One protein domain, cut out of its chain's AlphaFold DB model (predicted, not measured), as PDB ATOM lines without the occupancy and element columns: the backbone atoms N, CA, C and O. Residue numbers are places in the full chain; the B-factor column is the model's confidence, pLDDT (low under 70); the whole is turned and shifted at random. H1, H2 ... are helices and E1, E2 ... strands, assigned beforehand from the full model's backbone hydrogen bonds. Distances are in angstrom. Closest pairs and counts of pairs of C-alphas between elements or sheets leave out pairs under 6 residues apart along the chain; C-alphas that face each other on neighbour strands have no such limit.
ATOM      1  N   TYR A   7       0.612 -33.138  14.304       72.12
ATOM      2  CA  TYR A   7       0.119 -31.844  14.798       72.12
ATOM      3  C   TYR A   7      -1.299 -31.537  14.327       72.12
ATOM      4  O   TYR A   7      -2.045 -30.817  14.986       72.12
ATOM      5  N   TYR A   8      -1.684 -32.073  13.171       76.62
ATOM      6  CA  TYR A   8      -3.025 -31.907  12.632       76.62
ATOM      7  C   TYR A   8      -3.378 -33.097  11.750       76.62
ATOM      8  O   TYR A   8      -2.606 -33.488  10.875       76.62
ATOM      9  N   ARG A   9      -4.562 -33.667  11.957       79.31
ATOM     10  CA  ARG A   9      -5.143 -34.667  11.067       79.31
ATOM     11  C   ARG A   9      -6.608 -34.339  10.874       79.31
ATOM     12  O   ARG A   9      -7.338 -34.130  11.835       79.31
ATOM     13  N   ASP A  10      -7.016 -34.313   9.620       79.50
ATOM     14  CA  ASP A  10      -8.377 -34.008   9.218       79.50
ATOM     15  C   ASP A  10      -9.029 -35.228   8.562       79.50
ATOM     16  O   ASP A  10      -8.350 -36.023   7.905       79.50
ATOM     17  N   HIS A  11     -10.353 -35.341   8.668       69.88
ATOM     18  CA  HIS A  11     -11.127 -36.407   8.026       69.88
ATOM     19  C   HIS A  11     -11.032 -36.366   6.493       69.88
ATOM     20  O   HIS A  11     -11.190 -37.392   5.840       69.88
ATOM     21  N   ASN A  12     -10.680 -35.215   5.908       65.38
ATOM     22  CA  ASN A  12     -10.470 -35.086   4.459       65.38
ATOM     23  C   ASN A  12      -9.063 -35.514   3.992       65.38
ATOM     24  O   ASN A  12      -8.667 -35.187   2.872       65.38
ATOM     25  N   GLY A  13      -8.290 -36.208   4.835       69.00
ATOM     26  CA  GLY A  13      -6.976 -36.745   4.467       69.00
ATOM     27  C   GLY A  13      -5.845 -35.714   4.469       69.00
ATOM     28  O   GLY A  13      -4.818 -35.938   3.835       69.00
ATOM     29  N   ILE A  14      -6.023 -34.584   5.163       76.06
ATOM     30  CA  ILE A  14      -4.945 -33.616   5.405       76.06
ATOM     31  C   ILE A  14      -4.209 -34.046   6.670       76.06
ATOM     32  O   ILE A  14      -4.836 -34.210   7.718       76.06
ATOM     33  N   VAL A  15      -2.896 -34.220   6.580       78.12
ATOM     34  CA  VAL A  15      -2.049 -34.621   7.707       78.12
ATOM     35  C   VAL A  15      -0.853 -33.689   7.777       78.12
ATOM     36  O   VAL A  15      -0.137 -33.522   6.796       78.12
ATOM     37  N   VAL A  16      -0.629 -33.094   8.941       73.31
ATOM     38  CA  VAL A  16       0.547 -32.281   9.241       73.31
ATOM     39  C   VAL A  16       1.349 -33.006  10.304       73.31
ATOM     40  O   VAL A  16       0.864 -33.228  11.417       73.31
ATOM     41  N   THR A  17       2.561 -33.398   9.940       77.56
ATOM     42  CA  THR A  17       3.538 -33.995  10.848       77.56
ATOM     43  C   THR A  17       4.714 -33.048  11.059       77.56
ATOM     44  O   THR A  17       4.786 -31.974  10.463       77.56
ATOM     45  N   ASP A  18       5.643 -33.466  11.906       66.69
ATOM     46  CA  ASP A  18       6.983 -32.895  12.035       66.69
ATOM     47  C   ASP A  18       7.767 -32.875  10.708       66.69
ATOM     48  O   ASP A  18       8.627 -32.028  10.513       66.69
ATOM     49  N   LYS A  19       7.480 -33.775   9.763       67.50
ATOM     50  CA  LYS A  19       8.304 -33.941   8.550       67.50
ATOM     51  C   LYS A  19       7.626 -33.493   7.268       67.50
ATOM     52  O   LYS A  19       8.300 -33.003   6.361       67.50
ATOM     53  N   TYR A  20       6.315 -33.674   7.158       72.81
ATOM     54  CA  TYR A  20       5.581 -33.420   5.922       72.81
ATOM     55  C   TYR A  20       4.182 -32.854   6.172       72.81
ATOM     56  O   TYR A  20       3.492 -33.181   7.138       72.81
ATOM     57  N   LEU A  21       3.752 -32.014   5.237       76.19
ATOM     58  CA  LEU A  21       2.364 -31.645   5.054       76.19
ATOM     59  C   LEU A  21       1.821 -32.471   3.891       76.19
ATOM     60  O   LEU A  21       2.244 -32.323   2.743       76.19
ATOM     61  N   ARG A  22       0.884 -33.357   4.215       76.62
ATOM     62  CA  ARG A  22       0.170 -34.199   3.267       76.62
ATOM     63  C   ARG A  22      -1.216 -33.637   3.023       76.62
ATOM     64  O   ARG A  22      -1.965 -33.384   3.964       76.62
ATOM     65  N   THR A  23      -1.581 -33.487   1.762       77.19
ATOM     66  CA  THR A  23      -2.958 -33.238   1.330       77.19
ATOM     67  C   THR A  23      -3.386 -34.352   0.383       77.19
ATOM     68  O   THR A  23      -2.557 -35.124  -0.086       77.19
ATOM     69  N   LYS A  24      -4.676 -34.425   0.035       71.56
ATOM     70  CA  LYS A  24      -5.190 -35.443  -0.899       71.56
ATOM     71  C   LYS A  24      -4.467 -35.461  -2.259       71.56
ATOM     72  O   LYS A  24      -4.448 -36.493  -2.919       71.56
ATOM     73  N   HIS A  25      -3.903 -34.327  -2.681       69.44
ATOM     74  CA  HIS A  25      -3.331 -34.157  -4.021       69.44
ATOM     75  C   HIS A  25      -1.848 -33.778  -4.033       69.44
ATOM     76  O   HIS A  25      -1.242 -33.788  -5.102       69.44
ATOM     77  N   LYS A  26      -1.269 -33.393  -2.891       70.50
ATOM     78  CA  LYS A  26       0.105 -32.884  -2.804       70.50
ATOM     79  C   LYS A  26       0.737 -33.228  -1.466       70.50
ATOM     80  O   LYS A  26       0.137 -32.963  -0.421       70.50
ATOM     81  N   ASP A  27       1.980 -33.687  -1.537       72.31
ATOM     82  CA  ASP A  27       2.824 -34.005  -0.391       72.31
ATOM     83  C   ASP A  27       4.039 -33.072  -0.438       72.31
ATOM     84  O   ASP A  27       4.704 -32.968  -1.470       72.31
ATOM     85  N   GLN A  28       4.313 -32.354   0.653       71.44
ATOM     86  CA  GLN A  28       5.447 -31.431   0.722       71.44
ATOM     87  C   GLN A  28       6.185 -31.599   2.048       71.44
ATOM     88  O   GLN A  28       5.576 -31.589   3.117       71.44
ATOM     89  N   ALA A  29       7.505 -31.771   1.976       70.81
ATOM     90  CA  ALA A  29       8.357 -31.818   3.159       70.81
ATOM     91  C   ALA A  29       8.384 -30.439   3.837       70.81
ATOM     92  O   ALA A  29       8.463 -29.431   3.137       70.81
ATOM     93  N   LEU A  30       8.342 -30.387   5.175       64.44
ATOM     94  CA  LEU A  30       8.407 -29.122   5.924       64.44
ATOM     95  C   LEU A  30       9.812 -28.514   5.939       64.44
ATOM     96  O   LEU A  30       9.930 -27.293   5.941       64.44
ATOM     97  N   ALA A  31      10.862 -29.341   5.928       61.16
ATOM     98  CA  ALA A  31      12.253 -28.897   6.050       61.16
ATOM     99  C   ALA A  31      12.671 -27.779   5.059       61.16
ATOM    100  O   ALA A  31      13.310 -26.826   5.497       61.16
ATOM    101  N   PRO A  32      12.298 -27.811   3.760       60.53
ATOM    102  CA  PRO A  32      12.641 -26.739   2.819       60.53
ATOM    103  C   PRO A  32      11.668 -25.543   2.808       60.53
ATOM    104  O   PRO A  32      11.889 -24.601   2.047       60.53
ATOM    105  N   ILE A  33      10.569 -25.557   3.571       62.19
ATOM    106  CA  ILE A  33       9.544 -24.503   3.496       62.19
ATOM    107  C   ILE A  33       9.989 -23.293   4.324       62.19
ATOM    108  O   ILE A  33      10.034 -23.346   5.554       62.19
ATOM    109  N   THR A  34      10.279 -22.176   3.655       62.25
ATOM    110  CA  THR A  34      10.679 -20.919   4.307       62.25
ATOM    111  C   THR A  34       9.553 -19.893   4.379       62.25
ATOM    112  O   THR A  34       9.570 -19.062   5.288       62.25
ATOM    113  N   SER A  35       8.543 -19.981   3.505       72.19
ATOM    114  CA  SER A  35       7.371 -19.100   3.524       72.19
ATOM    115  C   SER A  35       6.052 -19.880   3.566       72.19
ATOM    116  O   SER A  35       5.857 -20.899   2.896       72.19
ATOM    117  N   ILE A  36       5.128 -19.390   4.397       76.12
ATOM    118  CA  ILE A  36       3.748 -19.874   4.482       76.12
ATOM    119  C   ILE A  36       2.841 -18.655   4.396       76.12
ATOM    120  O   ILE A  36       2.835 -17.810   5.296       76.12
ATOM    121  N   ARG A  37       2.051 -18.575   3.329       81.06
ATOM    122  CA  ARG A  37       1.169 -17.443   3.056       81.06
ATOM    123  C   ARG A  37      -0.276 -17.905   2.925       81.06
ATOM    124  O   ARG A  37      -0.575 -18.977   2.404       81.06
ATOM    125  N   ILE A  38      -1.191 -17.075   3.417       84.06
ATOM    126  CA  ILE A  38      -2.624 -17.229   3.163       84.06
ATOM    127  C   ILE A  38      -2.974 -16.304   1.999       84.06
ATOM    128  O   ILE A  38      -2.964 -15.082   2.157       84.06
ATOM    129  N   GLY A  39      -3.271 -16.884   0.841       82.94
ATOM    130  CA  GLY A  39      -3.757 -16.159  -0.321       82.94
ATOM    131  C   GLY A  39      -5.229 -15.779  -0.156       82.94
ATOM    132  O   GLY A  39      -6.063 -16.567   0.301       82.94
ATOM    133  N   ARG A  40      -5.547 -14.531  -0.514       85.19
ATOM    134  CA  ARG A  40      -6.900 -13.947  -0.479       85.19
ATOM    135  C   ARG A  40      -7.407 -13.588  -1.880       85.19
ATOM    136  O   ARG A  40      -8.274 -12.738  -2.030       85.19
ATOM    137  N   GLU A  41      -6.902 -14.269  -2.905       85.31
ATOM    138  CA  GLU A  41      -7.331 -14.101  -4.303       85.31
ATOM    139  C   GLU A  41      -8.863 -14.208  -4.474       85.31
ATOM    140  O   GLU A  41      -9.436 -13.335  -5.130       85.31
ATOM    141  N   PRO A  42      -9.569 -15.168  -3.827       83.94
ATOM    142  CA  PRO A  42     -11.029 -15.262  -3.936       83.94
ATOM    143  C   PRO A  42     -11.757 -14.035  -3.379       83.94
ATOM    144  O   PRO A  42     -12.808 -13.658  -3.893       83.94
ATOM    145  N   LEU A  43     -11.189 -13.384  -2.359       88.12
ATOM    146  CA  LEU A  43     -11.756 -12.181  -1.760       88.12
ATOM    147  C   LEU A  43     -11.694 -11.014  -2.747       88.12
ATOM    148  O   LEU A  43     -12.704 -10.354  -2.957       88.12
ATOM    149  N   HIS A  44     -10.555 -10.800  -3.409       87.31
ATOM    150  CA  HIS A  44     -10.422  -9.738  -4.412       87.31
ATOM    151  C   HIS A  44     -11.383  -9.934  -5.587       87.31
ATOM    152  O   HIS A  44     -12.046  -8.987  -6.005       87.31
ATOM    153  N   LEU A  45     -11.509 -11.173  -6.067       88.62
ATOM    154  CA  LEU A  45     -12.412 -11.513  -7.163       88.62
ATOM    155  C   LEU A  45     -13.878 -11.299  -6.758       88.62
ATOM    156  O   LEU A  45     -14.638 -10.663  -7.487       88.62
ATOM    157  N   SER A  46     -14.259 -11.740  -5.556       88.75
ATOM    158  CA  SER A  46     -15.606 -11.504  -5.028       88.75
ATOM    159  C   SER A  46     -15.921 -10.033  -4.785       88.75
ATOM    160  O   SER A  46     -17.061  -9.622  -4.962       88.75
ATOM    161  N   LEU A  47     -14.922  -9.236  -4.402       91.12
ATOM    162  CA  LEU A  47     -15.085  -7.813  -4.150       91.12
ATOM    163  C   LEU A  47     -15.305  -7.062  -5.462       91.12
ATOM    164  O   LEU A  47     -16.223  -6.254  -5.542       91.12
ATOM    165  N   ALA A  48     -14.536  -7.387  -6.504       92.56
ATOM    166  CA  ALA A  48     -14.738  -6.835  -7.840       92.56
ATOM    167  C   ALA A  48     -16.127  -7.186  -8.402       92.56
ATOM    168  O   ALA A  48     -16.841  -6.300  -8.868       92.56
ATOM    169  N   LEU A  49     -16.539  -8.456  -8.307       92.75
ATOM    170  CA  LEU A  49     -17.857  -8.894  -8.777       92.75
ATOM    171  C   LEU A  49     -18.998  -8.297  -7.948       92.75
ATOM    172  O   LEU A  49     -19.939  -7.748  -8.509       92.75
ATOM    173  N   GLY A  50     -18.913  -8.367  -6.619       91.06
ATOM    174  CA  GLY A  50     -19.945  -7.856  -5.718       91.06
ATOM    175  C   GLY A  50     -20.142  -6.348  -5.859       91.06
ATOM    176  O   GLY A  50     -21.278  -5.889  -5.966       91.06
ATOM    177  N   LEU A  51     -19.051  -5.577  -5.942       91.44
ATOM    178  CA  LEU A  51     -19.128  -4.139  -6.209       91.44
ATOM    179  C   LEU A  51     -19.660  -3.847  -7.612       91.44
ATOM    180  O   LEU A  51     -20.485  -2.953  -7.756       91.44
ATOM    181  N   GLY A  52     -19.243  -4.603  -8.630       92.75
ATOM    182  CA  GLY A  52     -19.762  -4.448  -9.991       92.75
ATOM    183  C   GLY A  52     -21.277  -4.654 -10.065       92.75
ATOM    184  O   GLY A  52     -21.981  -3.851 -10.673       92.75
ATOM    185  N   ILE A  53     -21.789  -5.679  -9.381       92.38
ATOM    186  CA  ILE A  53     -23.224  -5.977  -9.300       92.38
ATOM    187  C   ILE A  53     -23.978  -4.868  -8.549       92.38
ATOM    188  O   ILE A  53     -25.042  -4.438  -8.995       92.38
ATOM    189  N   LEU A  54     -23.430  -4.363  -7.441       90.00
ATOM    190  CA  LEU A  54     -24.034  -3.249  -6.703       90.00
ATOM    191  C   LEU A  54     -24.049  -1.950  -7.518       90.00
ATOM    192  O   LEU A  54     -25.055  -1.246  -7.525       90.00
ATOM    193  N   LEU A  55     -22.968  -1.647  -8.241       92.50
ATOM    194  CA  LEU A  55     -22.896  -0.490  -9.136       92.50
ATOM    195  C   LEU A  55     -23.906  -0.600 -10.280       92.50
ATOM    196  O   LEU A  55     -24.537   0.396 -10.633       92.50
ATOM    197  N   PHE A  56     -24.100  -1.802 -10.825       91.69
ATOM    198  CA  PHE A  56     -25.142  -2.069 -11.811       91.69
ATOM    199  C   PHE A  56     -26.538  -1.804 -11.231       91.69
ATOM    200  O   PHE A  56     -27.298  -1.029 -11.810       91.69
ATOM    201  N   ALA A  57     -26.848  -2.366 -10.060       89.88
ATOM    202  CA  ALA A  57     -28.130  -2.147  -9.387       89.88
ATOM    203  C   ALA A  57     -28.390  -0.660  -9.113       89.88
ATOM    204  O   ALA A  57     -29.501  -0.179  -9.301       89.88
ATOM    205  N   TRP A  58     -27.356   0.080  -8.707       89.06
ATOM    206  CA  TRP A  58     -27.460   1.510  -8.447       89.06
ATOM    207  C   TRP A  58     -27.691   2.321  -9.729       89.06
ATOM    208  O   TRP A  58     -28.561   3.188  -9.763       89.06
ATOM    209  N   ARG A  59     -26.959   2.024 -10.811       92.75
ATOM    210  CA  ARG A  59     -27.053   2.778 -12.073       92.75
ATOM    211  C   ARG A  59     -28.347   2.518 -12.843       92.75
ATOM    212  O   ARG A  59     -28.815   3.423 -13.540       92.75
ATOM    213  N   PHE A  60     -28.881   1.304 -12.752       91.81
ATOM    214  CA  PHE A  60     -30.085   0.861 -13.456       91.81
ATOM    215  C   PHE A  60     -31.286   0.684 -12.520       91.81
ATOM    216  O   PHE A  60     -32.287   0.106 -12.927       91.81
ATOM    217  N   GLY A  61     -31.214   1.197 -11.288       88.56
ATOM    218  CA  GLY A  61     -32.268   1.028 -10.284       88.56
ATOM    219  C   GLY A  61     -33.640   1.520 -10.745       88.56
ATOM    220  O   GLY A  61     -34.643   0.899 -10.424       88.56
ATOM    221  N   ASP A  62     -33.680   2.569 -11.566       91.75
ATOM    222  CA  ASP A  62     -34.920   3.124 -12.129       91.75
ATOM    223  C   ASP A  62     -35.616   2.184 -13.137       91.75
ATOM    224  O   ASP A  62     -36.818   2.262 -13.360       91.75
ATOM    225  N   LEU A  63     -34.867   1.246 -13.729       91.62
ATOM    226  CA  LEU A  63     -35.395   0.227 -14.646       91.62
ATOM    227  C   LEU A  63     -35.816  -1.061 -13.925       91.62
ATOM    228  O   LEU A  63     -36.372  -1.952 -14.561       91.62
ATOM    229  N   LEU A  64     -35.510  -1.179 -12.631       90.06
ATOM    230  CA  LEU A  64     -35.651  -2.405 -11.854       90.06
ATOM    231  C   LEU A  64     -36.777  -2.265 -10.834       90.06
ATOM    232  O   LEU A  64     -36.818  -1.312 -10.051       90.06
ATOM    233  N   TYR A  65     -37.642  -3.272 -10.761       93.00
ATOM    234  CA  TYR A  65     -38.617  -3.362  -9.681       93.00
ATOM    235  C   TYR A  65     -37.922  -3.638  -8.341       93.00
ATOM    236  O   TYR A  65     -36.849  -4.240  -8.270       93.00
ATOM    237  N   LEU A  66     -38.577  -3.271  -7.237       90.62
ATOM    238  CA  LEU A  66     -38.020  -3.416  -5.888       90.62
ATOM    239  C   LEU A  66     -37.569  -4.858  -5.573       90.62
ATOM    240  O   LEU A  66     -36.525  -5.064  -4.959       90.62
ATOM    241  N   HIS A  67     -38.315  -5.868  -6.029       92.12
ATOM    242  CA  HIS A  67     -37.952  -7.273  -5.824       92.12
ATOM    243  C   HIS A  67     -36.704  -7.694  -6.623       92.12
ATOM    244  O   HIS A  67     -35.919  -8.507  -6.138       92.12
ATOM    245  N   GLU A  68     -36.477  -7.112  -7.802       92.44
ATOM    246  CA  GLU A  68     -35.276  -7.352  -8.609       92.44
ATOM    247  C   GLU A  68     -34.055  -6.699  -7.961       92.44
ATOM    248  O   GLU A  68     -33.006  -7.328  -7.842       92.44
ATOM    249  N   GLN A  69     -34.206  -5.476  -7.441       90.12
ATOM    250  CA  GLN A  69     -33.151  -4.807  -6.678       90.12
ATOM    251  C   GLN A  69     -32.745  -5.621  -5.440       90.12
ATOM    252  O   GLN A  69     -31.553  -5.803  -5.185       90.12
ATOM    253  N   LEU A  70     -33.720  -6.171  -4.704       91.81
ATOM    254  CA  LEU A  70     -33.458  -7.059  -3.565       91.81
ATOM    255  C   LEU A  70     -32.745  -8.349  -3.990       91.81
ATOM    256  O   LEU A  70     -31.788  -8.757  -3.331       91.81
ATOM    257  N   ALA A  71     -33.163  -8.973  -5.094       92.81
ATOM    258  CA  ALA A  71     -32.515 -10.175  -5.616       92.81
ATOM    259  C   ALA A  71     -31.056  -9.907  -6.029       92.81
ATOM    260  O   ALA A  71     -30.158 -10.695  -5.715       92.81
ATOM    261  N   ILE A  72     -30.794  -8.769  -6.677       92.75
ATOM    262  CA  ILE A  72     -29.448  -8.360  -7.086       92.75
ATOM    263  C   ILE A  72     -28.571  -8.071  -5.860       92.75
ATOM    264  O   ILE A  72     -27.443  -8.564  -5.779       92.75
ATOM    265  N   ALA A  73     -29.092  -7.339  -4.872       89.44
ATOM    266  CA  ALA A  73     -28.382  -7.058  -3.626       89.44
ATOM    267  C   ALA A  73     -28.054  -8.343  -2.847       89.44
ATOM    268  O   ALA A  73     -26.924  -8.519  -2.384       89.44
ATOM    269  N   ALA A  74     -29.004  -9.280  -2.755       93.06
ATOM    270  CA  ALA A  74     -28.787 -10.585  -2.136       93.06
ATOM    271  C   ALA A  74     -27.688 -11.376  -2.864       93.06
ATOM    272  O   ALA A  74     -26.790 -11.925  -2.226       93.06
ATOM    273  N   THR A  75     -27.704 -11.365  -4.198       92.69
ATOM    274  CA  THR A  75     -26.688 -12.027  -5.027       92.69
ATOM    275  C   THR A  75     -25.298 -11.430  -4.798       92.69
ATOM    276  O   THR A  75     -24.336 -12.170  -4.584       92.69
ATOM    277  N   ALA A  76     -25.176 -10.100  -4.756       91.19
ATOM    278  CA  ALA A  76     -23.918  -9.432  -4.424       91.19
ATOM    279  C   ALA A  76     -23.410  -9.831  -3.026       91.19
ATOM    280  O   ALA A  76     -22.223 -10.111  -2.846       91.19
ATOM    281  N   CYS A  77     -24.313  -9.927  -2.048       92.06
ATOM    282  CA  CYS A  77     -23.988 -10.361  -0.692       92.06
ATOM    283  C   CYS A  77     -23.480 -11.816  -0.658       92.06
ATOM    284  O   CYS A  77     -22.498 -12.118   0.025       92.06
ATOM    285  N   ILE A  78     -24.083 -12.712  -1.444       92.75
ATOM    286  CA  ILE A  78     -23.633 -14.105  -1.588       92.75
ATOM    287  C   ILE A  78     -22.216 -14.160  -2.164       92.75
ATOM    288  O   ILE A  78     -21.366 -14.863  -1.620       92.75
ATOM    289  N   PHE A  79     -21.917 -13.391  -3.214       90.94
ATOM    290  CA  PHE A  79     -20.563 -13.355  -3.773       90.94
ATOM    291  C   PHE A  79     -19.532 -12.873  -2.748       90.94
ATOM    292  O   PHE A  79     -18.508 -13.532  -2.560       90.94
ATOM    293  N   LEU A  80     -19.818 -11.773  -2.044       89.75
ATOM    294  CA  LEU A  80     -18.915 -11.211  -1.036       89.75
ATOM    295  C   LEU A  80     -18.684 -12.178   0.133       89.75
ATOM    296  O   LEU A  80     -17.546 -12.389   0.550       89.75
ATOM    297  N   THR A  81     -19.746 -12.806   0.644       90.00
ATOM    298  CA  THR A  81     -19.639 -13.787   1.737       90.00
ATOM    299  C   THR A  81     -18.887 -15.045   1.300       90.00
ATOM    300  O   THR A  81     -18.013 -15.519   2.032       90.00
ATOM    301  N   ALA A  82     -19.136 -15.544   0.085       87.62
ATOM    302  CA  ALA A  82     -18.418 -16.683  -0.477       87.62
ATOM    303  C   ALA A  82     -16.913 -16.398  -0.600       87.62
ATOM    304  O   ALA A  82     -16.099 -17.178  -0.097       87.62
ATOM    305  N   GLY A  83     -16.524 -15.261  -1.182       86.31
ATOM    306  CA  GLY A  83     -15.111 -14.897  -1.319       86.31
ATOM    307  C   GLY A  83     -14.425 -14.554   0.002       86.31
ATOM    308  O   GLY A  83     -13.250 -14.872   0.174       86.31
ATOM    309  N   TYR A  84     -15.150 -13.996   0.978       85.62
ATOM    310  CA  TYR A  84     -14.634 -13.796   2.336       85.62
ATOM    311  C   TYR A  84     -14.320 -15.125   3.040       85.62
ATOM    312  O   TYR A  84     -13.320 -15.245   3.763       85.62
ATOM    313  N   SER A  85     -15.170 -16.131   2.812       88.31
ATOM    314  CA  SER A  85     -15.053 -17.444   3.440       88.31
ATOM    315  C   SER A  85     -13.928 -18.302   2.855       88.31
ATOM    316  O   SER A  85     -13.376 -19.129   3.582       88.31
ATOM    317  N   LEU A  86     -13.551 -18.095   1.590       88.31
ATOM    318  CA  LEU A  86     -12.512 -18.863   0.906       88.31
ATOM    319  C   LEU A  86     -11.114 -18.262   1.108       88.31
ATOM    320  O   LEU A  86     -10.903 -17.049   1.103       88.31
ATOM    321  N   ALA A  87     -10.127 -19.139   1.253       86.81
ATOM    322  CA  ALA A  87      -8.720 -18.777   1.248       86.81
ATOM    323  C   ALA A  87      -7.889 -19.876   0.581       86.81
ATOM    324  O   ALA A  87      -8.234 -21.062   0.626       86.81
ATOM    325  N   SER A  88      -6.769 -19.476  -0.009       85.62
ATOM    326  CA  SER A  88      -5.760 -20.401  -0.510       85.62
ATOM    327  C   SER A  88      -4.596 -20.482   0.478       85.62
ATOM    328  O   SER A  88      -4.204 -19.496   1.102       85.62
ATOM    329  N   LEU A  89      -4.060 -21.683   0.677       81.69
ATOM    330  CA  LEU A  89      -2.836 -21.909   1.435       81.69
ATOM    331  C   LEU A  89      -1.689 -22.051   0.442       81.69
ATOM    332  O   LEU A  89      -1.688 -22.981  -0.368       81.69
ATOM    333  N   GLN A  90      -0.734 -21.131   0.499       83.69
ATOM    334  CA  GLN A  90       0.458 -21.112  -0.339       83.69
ATOM    335  C   GLN A  90       1.671 -21.450   0.529       83.69
ATOM    336  O   GLN A  90       1.841 -20.900   1.619       83.69
ATOM    337  N   MET A  91       2.481 -22.403   0.075       76.75
ATOM    338  CA  MET A  91       3.667 -22.873   0.789       76.75
ATOM    339  C   MET A  91       4.811 -23.104  -0.185       76.75
ATOM    340  O   MET A  91       4.618 -23.623  -1.288       76.75
ATOM    341  N   GLY A  92       6.018 -22.745   0.235       73.38
ATOM    342  CA  GLY A  92       7.208 -22.984  -0.559       73.38
ATOM    343  C   GLY A  92       8.438 -22.283  -0.012       73.38
ATOM    344  O   GLY A  92       8.561 -22.028   1.187       73.38
ATOM    345  N   THR A  93       9.371 -22.013  -0.914       69.12
ATOM    346  CA  THR A  93      10.517 -21.150  -0.633       69.12
ATOM    347  C   THR A  93      10.162 -19.714  -1.004       69.12
ATOM    348  O   THR A  93       9.291 -19.504  -1.846       69.12
ATOM    349  N   TYR A  94      10.872 -18.729  -0.447       63.41
ATOM    350  CA  TYR A  94      10.677 -17.296  -0.738       63.41
ATOM    351  C   TYR A  94      10.598 -16.953  -2.245       63.41
ATOM    352  O   TYR A  94       9.999 -15.955  -2.625       63.41
ATOM    353  N   ILE A  95      11.184 -17.791  -3.109       62.91
ATOM    354  CA  ILE A  95      11.232 -17.606  -4.567       62.91
ATOM    355  C   ILE A  95      10.171 -18.456  -5.300       62.91
ATOM    356  O   ILE A  95       9.762 -18.111  -6.404       62.91
ATOM    357  N   HIS A  96       9.701 -19.562  -4.710       68.31
ATOM    358  CA  HIS A  96       8.779 -20.508  -5.349       68.31
ATOM    359  C   HIS A  96       7.656 -20.922  -4.392       68.31
ATOM    360  O   HIS A  96       7.686 -22.004  -3.797       68.31
ATOM    361  N   GLU A  97       6.634 -20.075  -4.274       71.50
ATOM    362  CA  GLU A  97       5.414 -20.388  -3.529       71.50
ATOM    363  C   GLU A  97       4.454 -21.204  -4.406       71.50
ATOM    364  O   GLU A  97       4.142 -20.828  -5.535       71.50
ATOM    365  N   LYS A  98       3.972 -22.347  -3.902       77.88
ATOM    366  CA  LYS A  98       2.962 -23.162  -4.589       77.88
ATOM    367  C   LYS A  98       1.671 -23.188  -3.790       77.88
ATOM    368  O   LYS A  98       1.672 -23.383  -2.576       77.88
ATOM    369  N   THR A  99       0.544 -23.066  -4.484       79.75
ATOM    370  CA  THR A  99      -0.770 -23.222  -3.858       79.75
ATOM    371  C   THR A  99      -1.024 -24.691  -3.525       79.75
ATOM    372  O   THR A  99      -1.071 -25.549  -4.415       79.75
ATOM    373  N   MET A 100      -1.175 -24.983  -2.236       77.00
ATOM    374  CA  MET A 100      -1.315 -26.333  -1.691       77.00
ATOM    375  C   MET A 100      -2.769 -26.738  -1.500       77.00
ATOM    376  O   MET A 100      -3.136 -27.877  -1.778       77.00
ATOM    377  N   LEU A 101      -3.605 -25.808  -1.044       82.00
ATOM    378  CA  LEU A 101      -4.991 -26.096  -0.701       82.00
ATOM    379  C   LEU A 101      -5.862 -24.866  -0.919       82.00
ATOM    380  O   LEU A 101      -5.450 -23.750  -0.618       82.00
ATOM    381  N   TRP A 102      -7.086 -25.097  -1.378       82.62
ATOM    382  CA  TRP A 102      -8.165 -24.117  -1.356       82.62
ATOM    383  C   TRP A 102      -9.199 -24.602  -0.351       82.62
ATOM    384  O   TRP A 102      -9.686 -25.730  -0.450       82.62
ATOM    385  N   SER A 103      -9.490 -23.802   0.669       84.50
ATOM    386  CA  SER A 103     -10.493 -24.174   1.664       84.50
ATOM    387  C   SER A 103     -11.047 -22.959   2.392       84.50
ATOM    388  O   SER A 103     -10.738 -21.819   2.052       84.50
ATOM    389  N   SER A 104     -11.878 -23.198   3.405       86.44
ATOM    390  CA  SER A 104     -12.361 -22.117   4.251       86.44
ATOM    391  C   SER A 104     -11.203 -21.446   4.993       86.44
ATOM    392  O   SER A 104     -10.262 -22.109   5.444       86.44
ATOM    393  N   TYR A 105     -11.283 -20.127   5.163       85.38
ATOM    394  CA  TYR A 105     -10.254 -19.330   5.831       85.38
ATOM    395  C   TYR A 105      -9.883 -19.884   7.210       85.38
ATOM    396  O   TYR A 105      -8.705 -20.002   7.541       85.38
ATOM    397  N   TRP A 106     -10.881 -20.289   7.995       84.38
ATOM    398  CA  TRP A 106     -10.672 -20.858   9.325       84.38
ATOM    399  C   TRP A 106      -9.861 -22.147   9.294       84.38
ATOM    400  O   TRP A 106      -8.974 -22.343  10.124       84.38
ATOM    401  N   ARG A 107     -10.132 -23.018   8.321       82.19
ATOM    402  CA  ARG A 107      -9.401 -24.273   8.161       82.19
ATOM    403  C   ARG A 107      -7.972 -24.022   7.700       82.19
ATOM    404  O   ARG A 107      -7.043 -24.579   8.271       82.19
ATOM    405  N   VAL A 108      -7.793 -23.125   6.731       84.69
ATOM    406  CA  VAL A 108      -6.471 -22.687   6.259       84.69
ATOM    407  C   VAL A 108      -5.648 -22.090   7.403       84.69
ATOM    408  O   VAL A 108      -4.475 -22.428   7.556       84.69
ATOM    409  N   ARG A 109      -6.266 -21.265   8.256       84.94
ATOM    410  CA  ARG A 109      -5.623 -20.688   9.443       84.94
ATOM    411  C   ARG A 109      -5.194 -21.761  10.444       84.94
ATOM    412  O   ARG A 109      -4.041 -21.746  10.855       84.94
ATOM    413  N   LYS A 110      -6.069 -22.720  10.772       83.56
ATOM    414  CA  LYS A 110      -5.725 -23.848  11.660       83.56
ATOM    415  C   LYS A 110      -4.544 -24.660  11.126       83.56
ATOM    416  O   LYS A 110      -3.634 -24.970  11.884       83.56
ATOM    417  N   ILE A 111      -4.534 -24.962   9.825       81.44
ATOM    418  CA  ILE A 111      -3.431 -25.695   9.187       81.44
ATOM    419  C   ILE A 111      -2.137 -24.880   9.259       81.44
ATOM    420  O   ILE A 111      -1.105 -25.420   9.641       81.44
ATOM    421  N   ARG A 112      -2.177 -23.580   8.939       82.88
ATOM    422  CA  ARG A 112      -1.006 -22.698   9.049       82.88
ATOM    423  C   ARG A 112      -0.446 -22.696  10.470       82.88
ATOM    424  O   ARG A 112       0.755 -22.865  10.643       82.88
ATOM    425  N   ASP A 113      -1.303 -22.495  11.464       83.75
ATOM    426  CA  ASP A 113      -0.882 -22.406  12.860       83.75
ATOM    427  C   ASP A 113      -0.281 -23.750  13.330       83.75
ATOM    428  O   ASP A 113       0.754 -23.756  13.994       83.75
ATOM    429  N   ALA A 114      -0.831 -24.887  12.880       80.38
ATOM    430  CA  ALA A 114      -0.258 -26.215  13.120       80.38
ATOM    431  C   ALA A 114       1.114 -26.416  12.450       80.38
ATOM    432  O   ALA A 114       2.014 -26.991  13.055       80.38
ATOM    433  N   VAL A 115       1.307 -25.919  11.223       80.31
ATOM    434  CA  VAL A 115       2.605 -25.981  10.526       80.31
ATOM    435  C   VAL A 115       3.651 -25.107  11.222       80.31
ATOM    436  O   VAL A 115       4.799 -25.523  11.361       80.31
ATOM    437  N   ILE A 116       3.269 -23.919  11.701       80.25
ATOM    438  CA  ILE A 116       4.170 -23.051  12.474       80.25
ATOM    439  C   ILE A 116       4.587 -23.741  13.779       80.25
ATOM    440  O   ILE A 116       5.768 -23.714  14.123       80.25
ATOM    441  N   ALA A 117       3.649 -24.382  14.482       79.62
ATOM    442  CA  ALA A 117       3.946 -25.145  15.693       79.62
ATOM    443  C   ALA A 117       4.895 -26.325  15.414       79.62
ATOM    444  O   ALA A 117       5.891 -26.485  16.117       79.62
ATOM    445  N   ALA A 118       4.646 -27.090  14.346       75.00
ATOM    446  CA  ALA A 118       5.520 -28.185  13.928       75.00
ATOM    447  C   ALA A 118       6.944 -27.699  13.610       75.00
ATOM    448  O   ALA A 118       7.917 -28.341  13.997       75.00
ATOM    449  N   ARG A 119       7.078 -26.533  12.962       74.81
ATOM    450  CA  ARG A 119       8.381 -25.944  12.627       74.81
ATOM    451  C   ARG A 119       9.168 -25.496  13.858       74.81
ATOM    452  O   ARG A 119      10.376 -25.694  13.882       74.81
ATOM    453  N   ARG A 120       8.512 -24.890  14.853       76.88
ATOM    454  CA  ARG A 120       9.185 -24.485  16.101       76.88
ATOM    455  C   ARG A 120       9.801 -25.691  16.805       76.88
ATOM    456  O   ARG A 120      10.991 -25.676  17.073       76.88
TER     457      ARG A 120
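What this domain is: This is residues 7 to 120 of the 137 residues of an uncharacterized protein of Rhizobium sp. RU36D (UniProt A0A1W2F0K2). The model is a long helical hairpin, H1 and H2, set as an arm on a small head at one end. In the head, helix H3 covers one face of a three-strand sheet, E5 E6 E7, and also packs on a small four-strand sheet, E1 E2 E3 E4. The printed part has 114 residues, with three named helices and seven named strands in the order E1 E2 E3 E4 E5 H1 H2 E6 E7 H3; both sheets are antiparallel, in the strand orders just given. The class is mixed, helices and strands. The whole is loose, with a radius of gyration of the C-alphas of 19.1 A, and elongated, spanning 60 by 32 by 23 A.

Where its parts are: Begin at C-alpha 7, at (0.119, -31.844, 14.798), where E1, residues 7 to 9, starts. Three more short strands follow: E2, residues 15 to 17, E3, 20 to 22, and E4, 27 to 29. E5 is residues 35 to 39, 12.1 A long. From C-alpha 41 at (-7.331, -14.101, -4.303), H1 runs 27.1 A to residue 59. H2, residues 66 to 85, covers 28.5 A. E6, residues 86 to 93, covers 23.2 A, and E7, residues 96 to 104, covers 23.3 A. H3, residues 105 to 120, runs 22.6 A to C-alpha 120 at (9.185, -24.485, 16.101).

How they stand to each other: E1 E2 E3 E4 form a meander, each strand the antiparallel neighbour of the one before; look for N 16 and O 8 at 2.8 A, N 15 and O 22 at 2.9 A, and N 21 and O 28 at 2.8 A. H3 is on this sheet, making two layers, a helix on one face of a sheet, at a height over the sheet of 9.0 A; the C-alphas of Tyr 7 and Ala 114, the closest of E1 and H3, are 5.9 A apart. H3 is also on the sheet E5 E6 E7, two layers again, at a height of 10.1 A; it lies over E6 and runs along the strands, at 2 degrees to E6 on the local plane. In that sheet, N 37 and O 90 are 2.9 A apart, and N 89 and O 101, across the hairpin E6 and E7, 2.8 A. H1 and H2 form a helical hairpin: they touch, closest at the C-alphas of Leu 43 and Gly 83, 4.3 A, with a shallow tilt of 13 degrees, opposite ways. H1 only grazes the sheet E5 E6 E7, with residues 41 to 46. H1 and H3 are apart. In H1, H2 and H3 every O i to N i+4 pair is within hydrogen-bond range.

The domain as a whole: The C-alphas of Lys 19 and Asp 62, the two farthest apart, are 60.6 A from each other. The printed part has no cut, and no link is long. The mean pLDDT of the printed part is 81.8; look for values under 70 at residues 11 to 13, 18 to 19, 25, 30 to 34 and 93 to 96.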